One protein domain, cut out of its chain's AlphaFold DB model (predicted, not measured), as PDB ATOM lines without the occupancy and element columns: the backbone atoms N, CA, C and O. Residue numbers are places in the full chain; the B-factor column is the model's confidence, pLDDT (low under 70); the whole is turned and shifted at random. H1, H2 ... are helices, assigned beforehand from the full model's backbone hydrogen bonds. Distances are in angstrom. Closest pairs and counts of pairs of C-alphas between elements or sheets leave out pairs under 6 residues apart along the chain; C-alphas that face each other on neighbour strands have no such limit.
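AT A GLANCE: This is residues 14 to 99 of the 493 residues of the protein "uncharacterized protein LOC112044588" of Bicyclus anynana (UniProt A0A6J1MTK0). One long helix, H5, makes the axis; H1 crosses it, H4 folds back beside it, and residues 88 to 99 stick out. The printed part has 86 residues with five named helices, H1 to H5, and no named strand: all helix. It is loose, with a radius of gyration of the C-alphas of 15.8 A, spanning 59 by 23 by 16 A.

HOW THE PARTS SIT: The hub, H5, residues 66 to 99, touches H1, residues 15 to 22, about perpendicular at 79 degrees, closest C-alphas Asp 21 and Gly 75, 4.3 A. H4, residues 42 to 54, forms a hairpin with H5, at 12 degrees. H3, residues 36 to 39, only just touches H5, with 3 pairs of C-alphas within 8 A. H2, residues 24 to 33, forms a hairpin with H1. Every O i to N i+4 pair is within hydrogen-bond range in H1, H2, H4 and H5; H3 is too short.

IN THESE COORDINATES: H5 spans 49.3 A, ending at C-alpha 99 (19.136, 5.944, -33.026); H1 begins at C-alpha 15 (0.381, 39.298, -23.262).

THE WHOLE: The printed part has no cut. The link H4 to H5 is long. Residues 33 to 39 and 56 to 62 are under pLDDT 70.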
ATOM      1  N   PHE A  14      -1.883  39.710 -26.795       88.00
ATOM      2  CA  PHE A  14      -0.493  40.148 -26.923       88.00
ATOM      3  C   PHE A  14       0.318  39.993 -25.633       88.00
ATOM      4  O   PHE A  14       1.499  40.335 -25.613       88.00
ATOM      5  N   TYR A  15      -0.271  39.435 -24.569       88.25
ATOM      6  CA  TYR A  15       0.381  39.298 -23.262       88.25
ATOM      7  C   TYR A  15       1.734  38.592 -23.343       88.25
ATOM      8  O   TYR A  15       2.714  39.059 -22.772       88.25
ATOM      9  N   LEU A  16       1.798  37.472 -24.068       87.56
ATOM     10  CA  LEU A  16       3.027  36.688 -24.185       87.56
ATOM     11  C   LEU A  16       4.102  37.412 -25.000       87.56
ATOM     12  O   LEU A  16       5.273  37.324 -24.648       87.56
ATOM     13  N   CYS A  17       3.715  38.172 -26.028       89.56
ATOM     14  CA  CYS A  17       4.649  38.989 -26.808       89.56
ATOM     15  C   CYS A  17       5.192  40.138 -25.956       89.56
ATOM     16  O   CYS A  17       6.399  40.346 -25.879       89.56
ATOM     17  N   TRP A  18       4.308  40.829 -25.239       91.19
ATOM     18  CA  TRP A  18       4.688  41.897 -24.323       91.19
ATOM     19  C   TRP A  18       5.601  41.404 -23.193       91.19
ATOM     20  O   TRP A  18       6.602  42.051 -22.881       91.19
ATOM     21  N   LEU A  19       5.300  40.235 -22.614       89.88
ATOM     22  CA  LEU A  19       6.112  39.614 -21.569       89.88
ATOM     23  C   LEU A  19       7.483  39.172 -22.099       89.88
ATOM     24  O   LEU A  19       8.484  39.380 -21.419       89.88
ATOM     25  N   ALA A  20       7.539  38.600 -23.307       89.06
ATOM     26  CA  ALA A  20       8.789  38.194 -23.953       89.06
ATOM     27  C   ALA A  20       9.724  39.381 -24.221       89.06
ATOM     28  O   ALA A  20      10.951  39.242 -24.180       89.06
ATOM     29  N   ASP A  21       9.153  40.554 -24.498       91.38
ATOM     30  CA  ASP A  21       9.934  41.762 -24.714       91.38
ATOM     31  C   ASP A  21      10.390  42.409 -23.403       91.38
ATOM     32  O   ASP A  21      11.581  42.665 -23.211       91.38
ATOM     33  N   SER A  22       9.432  42.623 -22.500       88.19
ATOM     34  CA  SER A  22       9.604  43.426 -21.289       88.19
ATOM     35  C   SER A  22      10.309  42.667 -20.159       88.19
ATOM     36  O   SER A  22      11.012  43.277 -19.362       88.19
ATOM     37  N   TRP A  23      10.136  41.342 -20.078       88.31
ATOM     38  CA  TRP A  23      10.647  40.517 -18.974       88.31
ATOM     39  C   TRP A  23      11.186  39.163 -19.475       88.31
ATOM     40  O   TRP A  23      10.567  38.123 -19.219       88.31
ATOM     41  N   PRO A  24      12.353  39.128 -20.146       85.00
ATOM     42  CA  PRO A  24      12.869  37.921 -20.800       85.00
ATOM     43  C   PRO A  24      13.066  36.751 -19.832       85.00
ATOM     44  O   PRO A  24      12.621  35.644 -20.108       85.00
ATOM     45  N   LEU A  25      13.649  37.005 -18.656       85.44
ATOM     46  CA  LEU A  25      13.905  35.977 -17.637       85.44
ATOM     47  C   LEU A  25      12.606  35.347 -17.115       85.44
ATOM     48  O   LEU A  25      12.483  34.128 -17.000       85.44
ATOM     49  N   ARG A  26      11.597  36.180 -16.839       83.00
ATOM     50  CA  ARG A  26      10.281  35.723 -16.370       83.00
ATOM     51  C   ARG A  26       9.538  34.960 -17.461       83.00
ATOM     52  O   ARG A  26       8.859  33.974 -17.172       83.00
ATOM     53  N   PHE A  27       9.672  35.412 -18.703       84.62
ATOM     54  CA  PHE A  27       9.166  34.703 -19.864       84.62
ATOM     55  C   PHE A  27       9.809  33.314 -19.958       84.62
ATOM     56  O   PHE A  27       9.078  32.331 -20.003       84.62
ATOM     57  N   GLU A  28      11.131  33.182 -19.851       82.50
ATOM     58  CA  GLU A  28      11.784  31.867 -19.887       82.50
ATOM     59  C   GLU A  28      11.262  30.908 -18.808       82.50
ATOM     60  O   GLU A  28      10.875  29.781 -19.126       82.50
ATOM     61  N   GLN A  29      11.134  31.367 -17.563       82.50
ATOM     62  CA  GLN A  29      10.574  30.555 -16.474       82.50
ATOM     63  C   GLN A  29       9.122  30.125 -16.742       82.50
ATOM     64  O   GLN A  29       8.745  28.976 -16.489       82.50
ATOM     65  N   LEU A  30       8.297  31.029 -17.281       78.62
ATOM     66  CA  LEU A  30       6.912  30.727 -17.638       78.62
ATOM     67  C   LEU A  30       6.842  29.695 -18.768       78.62
ATOM     68  O   LEU A  30       5.984  28.815 -18.741       78.62
ATOM     69  N   THR A  31       7.744  29.782 -19.742       75.38
ATOM     70  CA  THR A  31       7.789  28.872 -20.895       75.38
ATOM     71  C   THR A  31       8.288  27.477 -20.539       75.38
ATOM     72  O   THR A  31       7.827  26.503 -21.122       75.38
ATOM     73  N   GLN A  32       9.178  27.362 -19.549       72.75
ATOM     74  CA  GLN A  32       9.625  26.067 -19.034       72.75
ATOM     75  C   GLN A  32       8.518  25.350 -18.253       72.75
ATOM     76  O   GLN A  32       8.368  24.139 -18.377       72.75
ATOM     77  N   ARG A  33       7.728  26.088 -17.461       65.94
ATOM     78  CA  ARG A  33       6.639  25.507 -16.655       65.94
ATOM     79  C   ARG A  33       5.338  25.309 -17.420       65.94
ATOM     80  O   ARG A  33       4.562  24.424 -17.080       65.94
ATOM     81  N   SER A  34       5.047  26.170 -18.390       62.03
ATOM     82  CA  SER A  34       3.756  26.181 -19.067       62.03
ATOM     83  C   SER A  34       3.924  25.916 -20.553       62.03
ATOM     84  O   SER A  34       4.543  26.684 -21.285       62.03
ATOM     85  N   ASN A  35       3.259  24.863 -21.028       68.06
ATOM     86  CA  ASN A  35       3.204  24.518 -22.445       68.06
ATOM     87  C   ASN A  35       2.360  25.513 -23.282       68.06
ATOM     88  O   ASN A  35       1.967  25.246 -24.413       68.06
ATOM     89  N   ARG A  36       2.044  26.686 -22.715       67.25
ATOM     90  CA  ARG A  36       1.203  27.725 -23.324       67.25
ATOM     91  C   ARG A  36       1.804  28.286 -24.606       67.25
ATOM     92  O   ARG A  36       1.051  28.712 -25.474       67.25
ATOM     93  N   LEU A  37       3.133  28.246 -24.742       68.06
ATOM     94  CA  LEU A  37       3.800  28.598 -25.991       68.06
ATOM     95  C   LEU A  37       3.304  27.756 -27.155       68.06
ATOM     96  O   LEU A  37       2.974  28.321 -28.191       68.06
ATOM     97  N   LEU A  38       3.253  26.429 -27.010       66.94
ATOM     98  CA  LEU A  38       2.937  25.548 -28.135       66.94
ATOM     99  C   LEU A  38       1.538  25.831 -28.690       66.94
ATOM    100  O   LEU A  38       1.368  25.846 -29.906       66.94
ATOM    101  N   PHE A  39       0.591  26.186 -27.822       69.50
ATOM    102  CA  PHE A  39      -0.796  26.460 -28.201       69.50
ATOM    103  C   PHE A  39      -1.048  27.857 -28.783       69.50
ATOM    104  O   PHE A  39      -2.116  28.087 -29.348       69.50
ATOM    105  N   GLN A  40      -0.109  28.802 -28.664       78.81
ATOM    106  CA  GLN A  40      -0.312  30.137 -29.230       78.81
ATOM    107  C   GLN A  40      -0.070  30.138 -30.741       78.81
ATOM    108  O   GLN A  40       1.013  29.790 -31.198       78.81
ATOM    109  N   ASP A  41      -1.029  30.592 -31.532       84.00
ATOM    110  CA  ASP A  41      -0.839  30.724 -32.974       84.00
ATOM    111  C   ASP A  41      -0.083  32.024 -33.301       84.00
ATOM    112  O   ASP A  41      -0.612  33.129 -33.155       84.00
ATOM    113  N   ILE A  42       1.185  31.892 -33.707       87.25
ATOM    114  CA  ILE A  42       2.042  33.044 -34.029       87.25
ATOM    115  C   ILE A  42       1.508  33.770 -35.262       87.25
ATOM    116  O   ILE A  42       1.511  34.996 -35.265       87.25
ATOM    117  N   ARG A  43       0.991  33.045 -36.265       88.44
ATOM    118  CA  ARG A  43       0.491  33.651 -37.510       88.44
ATOM    119  C   ARG A  43      -0.700  34.554 -37.229       88.44
ATOM    120  O   ARG A  43      -0.659  35.725 -37.569       88.44
ATOM    121  N   LYS A  44      -1.672  34.051 -36.462       89.31
ATOM    122  CA  LYS A  44      -2.810  34.866 -36.009       89.31
ATOM    123  C   LYS A  44      -2.364  36.083 -35.211       89.31
ATOM    124  O   LYS A  44      -2.927  37.151 -35.375       89.31
ATOM    125  N   THR A  45      -1.338  35.940 -34.372       87.88
ATOM    126  CA  THR A  45      -0.813  37.075 -33.601       87.88
ATOM    127  C   THR A  45      -0.152  38.118 -34.520       87.88
ATOM    128  O   THR A  45      -0.290  39.311 -34.261       87.88
ATOM    129  N   CYS A  46       0.524  37.700 -35.602       89.69
ATOM    130  CA  CYS A  46       1.034  38.603 -36.642       89.69
ATOM    131  C   CYS A  46      -0.107  39.323 -37.370       89.69
ATOM    132  O   CYS A  46      -0.052  40.541 -37.503       89.69
ATOM    133  N   ASP A  47      -1.127  38.585 -37.811       89.94
ATOM    134  CA  ASP A  47      -2.261  39.137 -38.561       89.94
ATOM    135  C   ASP A  47      -3.035  40.151 -37.712       89.94
ATOM    136  O   ASP A  47      -3.328  41.255 -38.165       89.94
ATOM    137  N   GLU A  48      -3.280  39.820 -36.440       87.44
ATOM    138  CA  GLU A  48      -3.885  40.741 -35.480       87.44
ATOM    139  C   GLU A  48      -3.001  41.977 -35.278       87.44
ATOM    140  O   GLU A  48      -3.490  43.101 -35.323       87.44
ATOM    141  N   LEU A  49      -1.688  41.814 -35.088       87.94
ATOM    142  CA  LEU A  49      -0.787  42.957 -34.911       87.94
ATOM    143  C   LEU A  49      -0.777  43.874 -36.147       87.94
ATOM    144  O   LEU A  49      -0.794  45.098 -36.000       87.94
ATOM    145  N   MET A  50      -0.806  43.289 -37.344       88.12
ATOM    146  CA  MET A  50      -0.914  44.011 -38.611       88.12
ATOM    147  C   MET A  50      -2.250  44.745 -38.741       88.12
ATOM    148  O   MET A  50      -2.258  45.893 -39.186       88.12
ATOM    149  N   GLU A  51      -3.358  44.145 -38.305       86.50
ATOM    150  CA  GLU A  51      -4.674  44.796 -38.245       86.50
ATOM    151  C   GLU A  51      -4.636  46.033 -37.332       86.50
ATOM    152  O   GLU A  51      -5.068  47.119 -37.723       86.50
ATOM    153  N   PHE A  52      -4.036  45.911 -36.141       82.25
ATOM    154  CA  PHE A  52      -3.883  47.028 -35.201       82.25
ATOM    155  C   PHE A  52      -2.965  48.140 -35.738       82.25
ATOM    156  O   PHE A  52      -3.219  49.321 -35.484       82.25
ATOM    157  N   MET A  53      -1.914  47.788 -36.484       82.06
ATOM    158  CA  MET A  53      -0.992  48.751 -37.100       82.06
ATOM    159  C   MET A  53      -1.584  49.464 -38.320       82.06
ATOM    160  O   MET A  53      -1.308  50.646 -38.517       82.06
ATOM    161  N   SER A  54      -2.390  48.756 -39.113       81.75
ATOM    162  CA  SER A  54      -2.966  49.253 -40.372       81.75
ATOM    163  C   SER A  54      -4.311  49.956 -40.178       81.75
ATOM    164  O   SER A  54      -4.838  50.545 -41.116       81.75
ATOM    165  N   SER A  55      -4.884  49.893 -38.972       77.69
ATOM    166  CA  SER A  55      -6.148  50.553 -38.653       77.69
ATOM    167  C   SER A  55      -6.068  52.077 -38.839       77.69
ATOM    168  O   SER A  55      -5.166  52.749 -38.331       77.69
ATOM    169  N   GLU A  56      -7.025  52.623 -39.595       66.94
ATOM    170  CA  GLU A  56      -7.077  54.044 -39.940       66.94
ATOM    171  C   GLU A  56      -7.223  54.943 -38.699       66.94
ATOM    172  O   GLU A  56      -7.880  54.608 -37.706       66.94
ATOM    173  N   SER A  57      -6.592  56.118 -38.776       58.53
ATOM    174  CA  SER A  57      -6.265  57.034 -37.672       58.53
ATOM    175  C   SER A  57      -7.451  57.587 -36.869       58.53
ATOM    176  O   SER A  57      -7.234  58.187 -35.816       58.53
ATOM    177  N   GLY A  58      -8.690  57.366 -37.310       61.34
ATOM    178  CA  GLY A  58      -9.893  57.946 -36.708       61.34
ATOM    179  C   GLY A  58     -10.344  57.326 -35.379       61.34
ATOM    180  O   GLY A  58     -11.286  57.831 -34.771       61.34
ATOM    181  N   ARG A  59      -9.728  56.230 -34.902       65.69
ATOM    182  CA  ARG A  59     -10.115  55.560 -33.638       65.69
ATOM    183  C   ARG A  59      -8.906  55.252 -32.740       65.69
ATOM    184  O   ARG A  59      -8.393  54.132 -32.770       65.69
ATOM    185  N   PRO A  60      -8.473  56.192 -31.878       62.69
ATOM    186  CA  PRO A  60      -7.252  56.051 -31.074       62.69
ATOM    187  C   PRO A  60      -7.297  54.893 -30.064       62.69
ATOM    188  O   PRO A  60      -6.260  54.335 -29.724       62.69
ATOM    189  N   THR A  61      -8.482  54.462 -29.624       66.06
ATOM    190  CA  THR A  61      -8.654  53.324 -28.699       66.06
ATOM    191  C   THR A  61      -8.343  51.964 -29.330       66.06
ATOM    192  O   THR A  61      -8.114  50.984 -28.616       66.06
ATOM    193  N   LYS A  62      -8.324  51.890 -30.665       68.31
ATOM    194  CA  LYS A  62      -8.002  50.680 -31.430       68.31
ATOM    195  C   LYS A  62      -6.595  50.697 -32.016       68.31
ATOM    196  O   LYS A  62      -6.248  49.765 -32.725       68.31
ATOM    197  N   ARG A  63      -5.786  51.716 -31.721       75.31
ATOM    198  CA  ARG A  63      -4.451  51.865 -32.298       75.31
ATOM    199  C   ARG A  63      -3.384  51.639 -31.237       75.31
ATOM    200  O   ARG A  63      -3.469  52.162 -30.127       75.31
ATOM    201  N   PHE A  64      -2.354  50.877 -31.581       80.81
ATOM    202  CA  PHE A  64      -1.150  50.826 -30.760       80.81
ATOM    203  C   PHE A  64      -0.249  52.018 -31.072       80.81
ATOM    204  O   PHE A  64      -0.157  52.464 -32.214       80.81
ATOM    205  N   SER A  65       0.434  52.540 -30.049       84.69
ATOM    206  CA  SER A  65       1.519  53.488 -30.301       84.69
ATOM    207  C   SER A  65       2.624  52.781 -31.081       84.69
ATOM    208  O   SER A  65       2.834  51.580 -30.904       84.69
ATOM    209  N   LEU A  66       3.381  53.542 -31.873       85.94
ATOM    210  CA  LEU A  66       4.545  53.023 -32.594       85.94
ATOM    211  C   LEU A  66       5.553  52.338 -31.649       85.94
ATOM    212  O   LEU A  66       6.195  51.353 -31.999       85.94
ATOM    213  N   ARG A  67       5.662  52.847 -30.416       88.00
ATOM    214  CA  ARG A  67       6.502  52.256 -29.370       88.00
ATOM    215  C   ARG A  67       5.975  50.899 -28.909       88.00
ATOM    216  O   ARG A  67       6.759  49.977 -28.729       88.00
ATOM    217  N   LEU A  68       4.668  50.772 -28.685       87.56
ATOM    218  CA  LEU A  68       4.090  49.496 -28.274       87.56
ATOM    219  C   LEU A  68       4.136  48.488 -29.426       87.56
ATOM    220  O   LEU A  68       4.473  47.333 -29.192       87.56
ATOM    221  N   SER A  69       3.857  48.905 -30.664       89.31
ATOM    222  CA  SER A  69       3.941  48.009 -31.820       89.31
ATOM    223  C   SER A  69       5.366  47.495 -32.033       89.31
ATOM    224  O   SER A  69       5.537  46.296 -32.232       89.31
ATOM    225  N   SER A  70       6.397  48.339 -31.895       91.06
ATOM    226  CA  SER A  70       7.793  47.890 -32.007       91.06
ATOM    227  C   SER A  70       8.190  46.912 -30.893       91.06
ATOM    228  O   SER A  70       8.825  45.892 -31.168       91.06
ATOM    229  N   GLN A  71       7.749  47.154 -29.653       91.81
ATOM    230  CA  GLN A  71       7.937  46.219 -28.536       91.81
ATOM    231  C   GLN A  71       7.230  44.881 -28.781       91.81
ATOM    232  O   GLN A  71       7.815  43.819 -28.564       91.81
ATOM    233  N   LEU A  72       5.988  44.910 -29.269       91.44
ATOM    234  CA  LEU A  72       5.221  43.704 -29.578       91.44
ATOM    235  C   LEU A  72       5.835  42.918 -30.739       91.44
ATOM    236  O   LEU A  72       5.950  41.700 -30.626       91.44
ATOM    237  N   MET A  73       6.295  43.586 -31.799       92.56
ATOM    238  CA  MET A  73       7.012  42.947 -32.910       92.56
ATOM    239  C   MET A  73       8.307  42.277 -32.437       92.56
ATOM    240  O   MET A  73       8.574  41.122 -32.775       92.56
ATOM    241  N   ARG A  74       9.099  42.964 -31.608       92.88
ATOM    242  CA  ARG A  74      10.334  42.398 -31.044       92.88
ATOM    243  C   ARG A  74      10.042  41.209 -30.124       92.88
ATOM    244  O   ARG A  74      10.707  40.175 -30.215       92.88
ATOM    245  N   GLY A  75       9.013  41.319 -29.286       92.12
ATOM    246  CA  GLY A  75       8.526  40.233 -28.441       92.12
ATOM    247  C   GLY A  75       8.032  39.022 -29.236       92.12
ATOM    248  O   GLY A  75       8.328  37.884 -28.877       92.12
ATOM    249  N   LEU A  76       7.349  39.256 -30.356       92.00
ATOM    250  CA  LEU A  76       6.873  38.222 -31.277       92.00
ATOM    251  C   LEU A  76       8.034  37.472 -31.945       92.00
ATOM    252  O   LEU A  76       8.011  36.244 -32.020       92.00
ATOM    253  N   ALA A  77       9.090  38.177 -32.355       92.75
ATOM    254  CA  ALA A  77      10.299  37.544 -32.886       92.75
ATOM    255  C   ALA A  77      10.984  36.648 -31.836       92.75
ATOM    256  O   ALA A  77      11.394  35.524 -32.136       92.75
ATOM    257  N   ARG A  78      11.052  37.098 -30.573       90.75
ATOM    258  CA  ARG A  78      11.567  36.284 -29.455       90.75
ATOM    259  C   ARG A  78      10.699  35.055 -29.187       90.75
ATOM    260  O   ARG A  78      11.232  33.970 -28.954       90.75
ATOM    261  N   LEU A  79       9.379  35.214 -29.252       89.94
ATOM    262  CA  LEU A  79       8.411  34.124 -29.134       89.94
ATOM    263  C   LEU A  79       8.649  33.064 -30.222       89.94
ATOM    264  O   LEU A  79       8.727  31.874 -29.915       89.94
ATOM    265  N   TYR A  80       8.813  33.504 -31.471       90.94
ATOM    266  CA  TYR A  80       9.086  32.635 -32.613       90.94
ATOM    267  C   TYR A  80      10.402  31.874 -32.450       90.94
ATOM    268  O   TYR A  80      10.399  30.646 -32.514       90.94
ATOM    269  N   ARG A  81      11.493  32.578 -32.122       91.06
ATOM    270  CA  ARG A  81      12.794  31.955 -31.840       91.06
ATOM    271  C   ARG A  81      12.693  30.885 -30.749       91.06
ATOM    272  O   ARG A  81      13.225  29.790 -30.892       91.06
ATOM    273  N   LYS A  82      11.970  31.163 -29.660       88.19
ATOM    274  CA  LYS A  82      11.827  30.183 -28.575       88.19
ATOM    275  C   LYS A  82      11.061  28.940 -29.030       88.19
ATOM    276  O   LYS A  82      11.413  27.834 -28.628       88.19
ATOM    277  N   LYS A  83      10.040  29.098 -29.877       88.94
ATOM    278  CA  LYS A  83       9.328  27.955 -30.463       88.94
ATOM    279  C   LYS A  83      10.212  27.123 -31.377       88.94
ATOM    280  O   LYS A  83      10.155  25.900 -31.288       88.94
ATOM    281  N   THR A  84      11.013  27.759 -32.231       90.19
ATOM    282  CA  THR A  84      11.936  27.031 -33.108       90.19
ATOM    283  C   THR A  84      12.976  26.273 -32.293       90.19
ATOM    284  O   THR A  84      13.212  25.103 -32.569       90.19
ATOM    285  N   ASP A  85      13.512  26.872 -31.226       89.88
ATOM    286  CA  ASP A  85      14.473  26.204 -30.337       89.88
ATOM    287  C   ASP A  85      13.861  24.975 -29.639       89.88
ATOM    288  O   ASP A  85      14.516  23.939 -29.500       89.88
ATOM    289  N   LEU A  86      12.596  25.069 -29.207       87.75
ATOM    290  CA  LEU A  86      11.863  23.939 -28.628       87.75
ATOM    291  C   LEU A  86      11.607  22.842 -29.666       87.75
ATOM    292  O   LEU A  86      11.865  21.675 -29.385       87.75
ATOM    293  N   PHE A  87      11.174  23.214 -30.870       88.62
ATOM    294  CA  PHE A  87      10.950  22.266 -31.958       88.62
ATOM    295  C   PHE A  87      12.233  21.520 -32.332       88.62
ATOM    296  O   PHE A  87      12.232  20.294 -32.401       88.62
ATOM    297  N   VAL A  88      13.345  22.241 -32.498       91.25
ATOM    298  CA  VAL A  88      14.656  21.634 -32.755       91.25
ATOM    299  C   VAL A  88      15.003  20.673 -31.622       91.25
ATOM    300  O   VAL A  88      15.303  19.512 -31.881       91.25
ATOM    301  N   ARG A  89      14.889  21.093 -30.360       89.06
ATOM    302  CA  ARG A  89      15.157  20.213 -29.214       89.06
ATOM    303  C   ARG A  89      14.326  18.927 -29.253       89.06
ATOM    304  O   ARG A  89      14.856  17.862 -28.943       89.06
ATOM    305  N   ASP A  90      13.055  19.012 -29.623       88.12
ATOM    306  CA  ASP A  90      12.174  17.847 -29.690       88.12
ATOM    307  C   ASP A  90      12.520  16.933 -30.873       88.12
ATOM    308  O   ASP A  90      12.594  15.717 -30.691       88.12
ATOM    309  N   VAL A  91      12.865  17.487 -32.040       90.75
ATOM    310  CA  VAL A  91      13.396  16.715 -33.180       90.75
ATOM    311  C   VAL A  91      14.680  15.977 -32.796       90.75
ATOM    312  O   VAL A  91      14.826  14.793 -33.093       90.75
ATOM    313  N   TRP A  92      15.593  16.638 -32.079       91.88
ATOM    314  CA  TRP A  92      16.835  16.018 -31.608       91.88
ATOM    315  C   TRP A  92      16.582  14.889 -30.605       91.88
ATOM    316  O   TRP A  92      17.224  13.844 -30.697       91.88
ATOM    317  N   LYS A  93      15.624  15.050 -29.684       88.25
ATOM    318  CA  LYS A  93      15.219  13.971 -28.765       88.25
ATOM    319  C   LYS A  93      14.625  12.782 -29.508       88.25
ATOM    320  O   LYS A  93      14.951  11.645 -29.174       88.25
ATOM    321  N   ILE A  94      13.779  13.034 -30.507       88.19
ATOM    322  CA  ILE A  94      13.191  11.978 -31.338       88.19
ATOM    323  C   ILE A  94      14.306  11.239 -32.076       88.19
ATOM    324  O   ILE A  94      14.386  10.018 -31.967       88.19
ATOM    325  N   ASN A  95      15.211  11.968 -32.732       88.44
ATOM    326  CA  ASN A  95      16.342  11.385 -33.446       88.44
ATOM    327  C   ASN A  95      17.229  10.538 -32.518       88.44
ATOM    328  O   ASN A  95      17.532   9.389 -32.819       88.44
ATOM    329  N   TYR A  96      17.567  11.056 -31.333       87.19
ATOM    330  CA  TYR A  96      18.326  10.311 -30.325       87.19
ATOM    331  C   TYR A  96      17.592   9.047 -29.856       87.19
ATOM    332  O   TYR A  96      18.194   7.980 -29.755       87.19
ATOM    333  N   SER A  97      16.284   9.143 -29.601       83.88
ATOM    334  CA  SER A  97      15.469   7.995 -29.195       83.88
ATOM    335  C   SER A  97      15.351   6.941 -30.295       83.88
ATOM    336  O   SER A  97      15.301   5.756 -29.991       83.88
ATOM    337  N   PHE A  98      15.349   7.358 -31.562       76.75
ATOM    338  CA  PHE A  98      15.321   6.470 -32.715       76.75
ATOM    339  C   PHE A  98      16.666   5.750 -32.863       76.75
ATOM    340  O   PHE A  98      16.709   4.525 -32.822       76.75
ATOM    341  N   ILE A  99      17.776   6.496 -32.898       76.50
ATOM    342  CA  ILE A  99      19.136   5.944 -33.026       76.50
ATOM    343  C   ILE A  99      19.459   4.966 -31.887       76.50
ATOM    344  O   ILE A  99      20.032   3.907 -32.128       76.50
TER     345      ILE A  99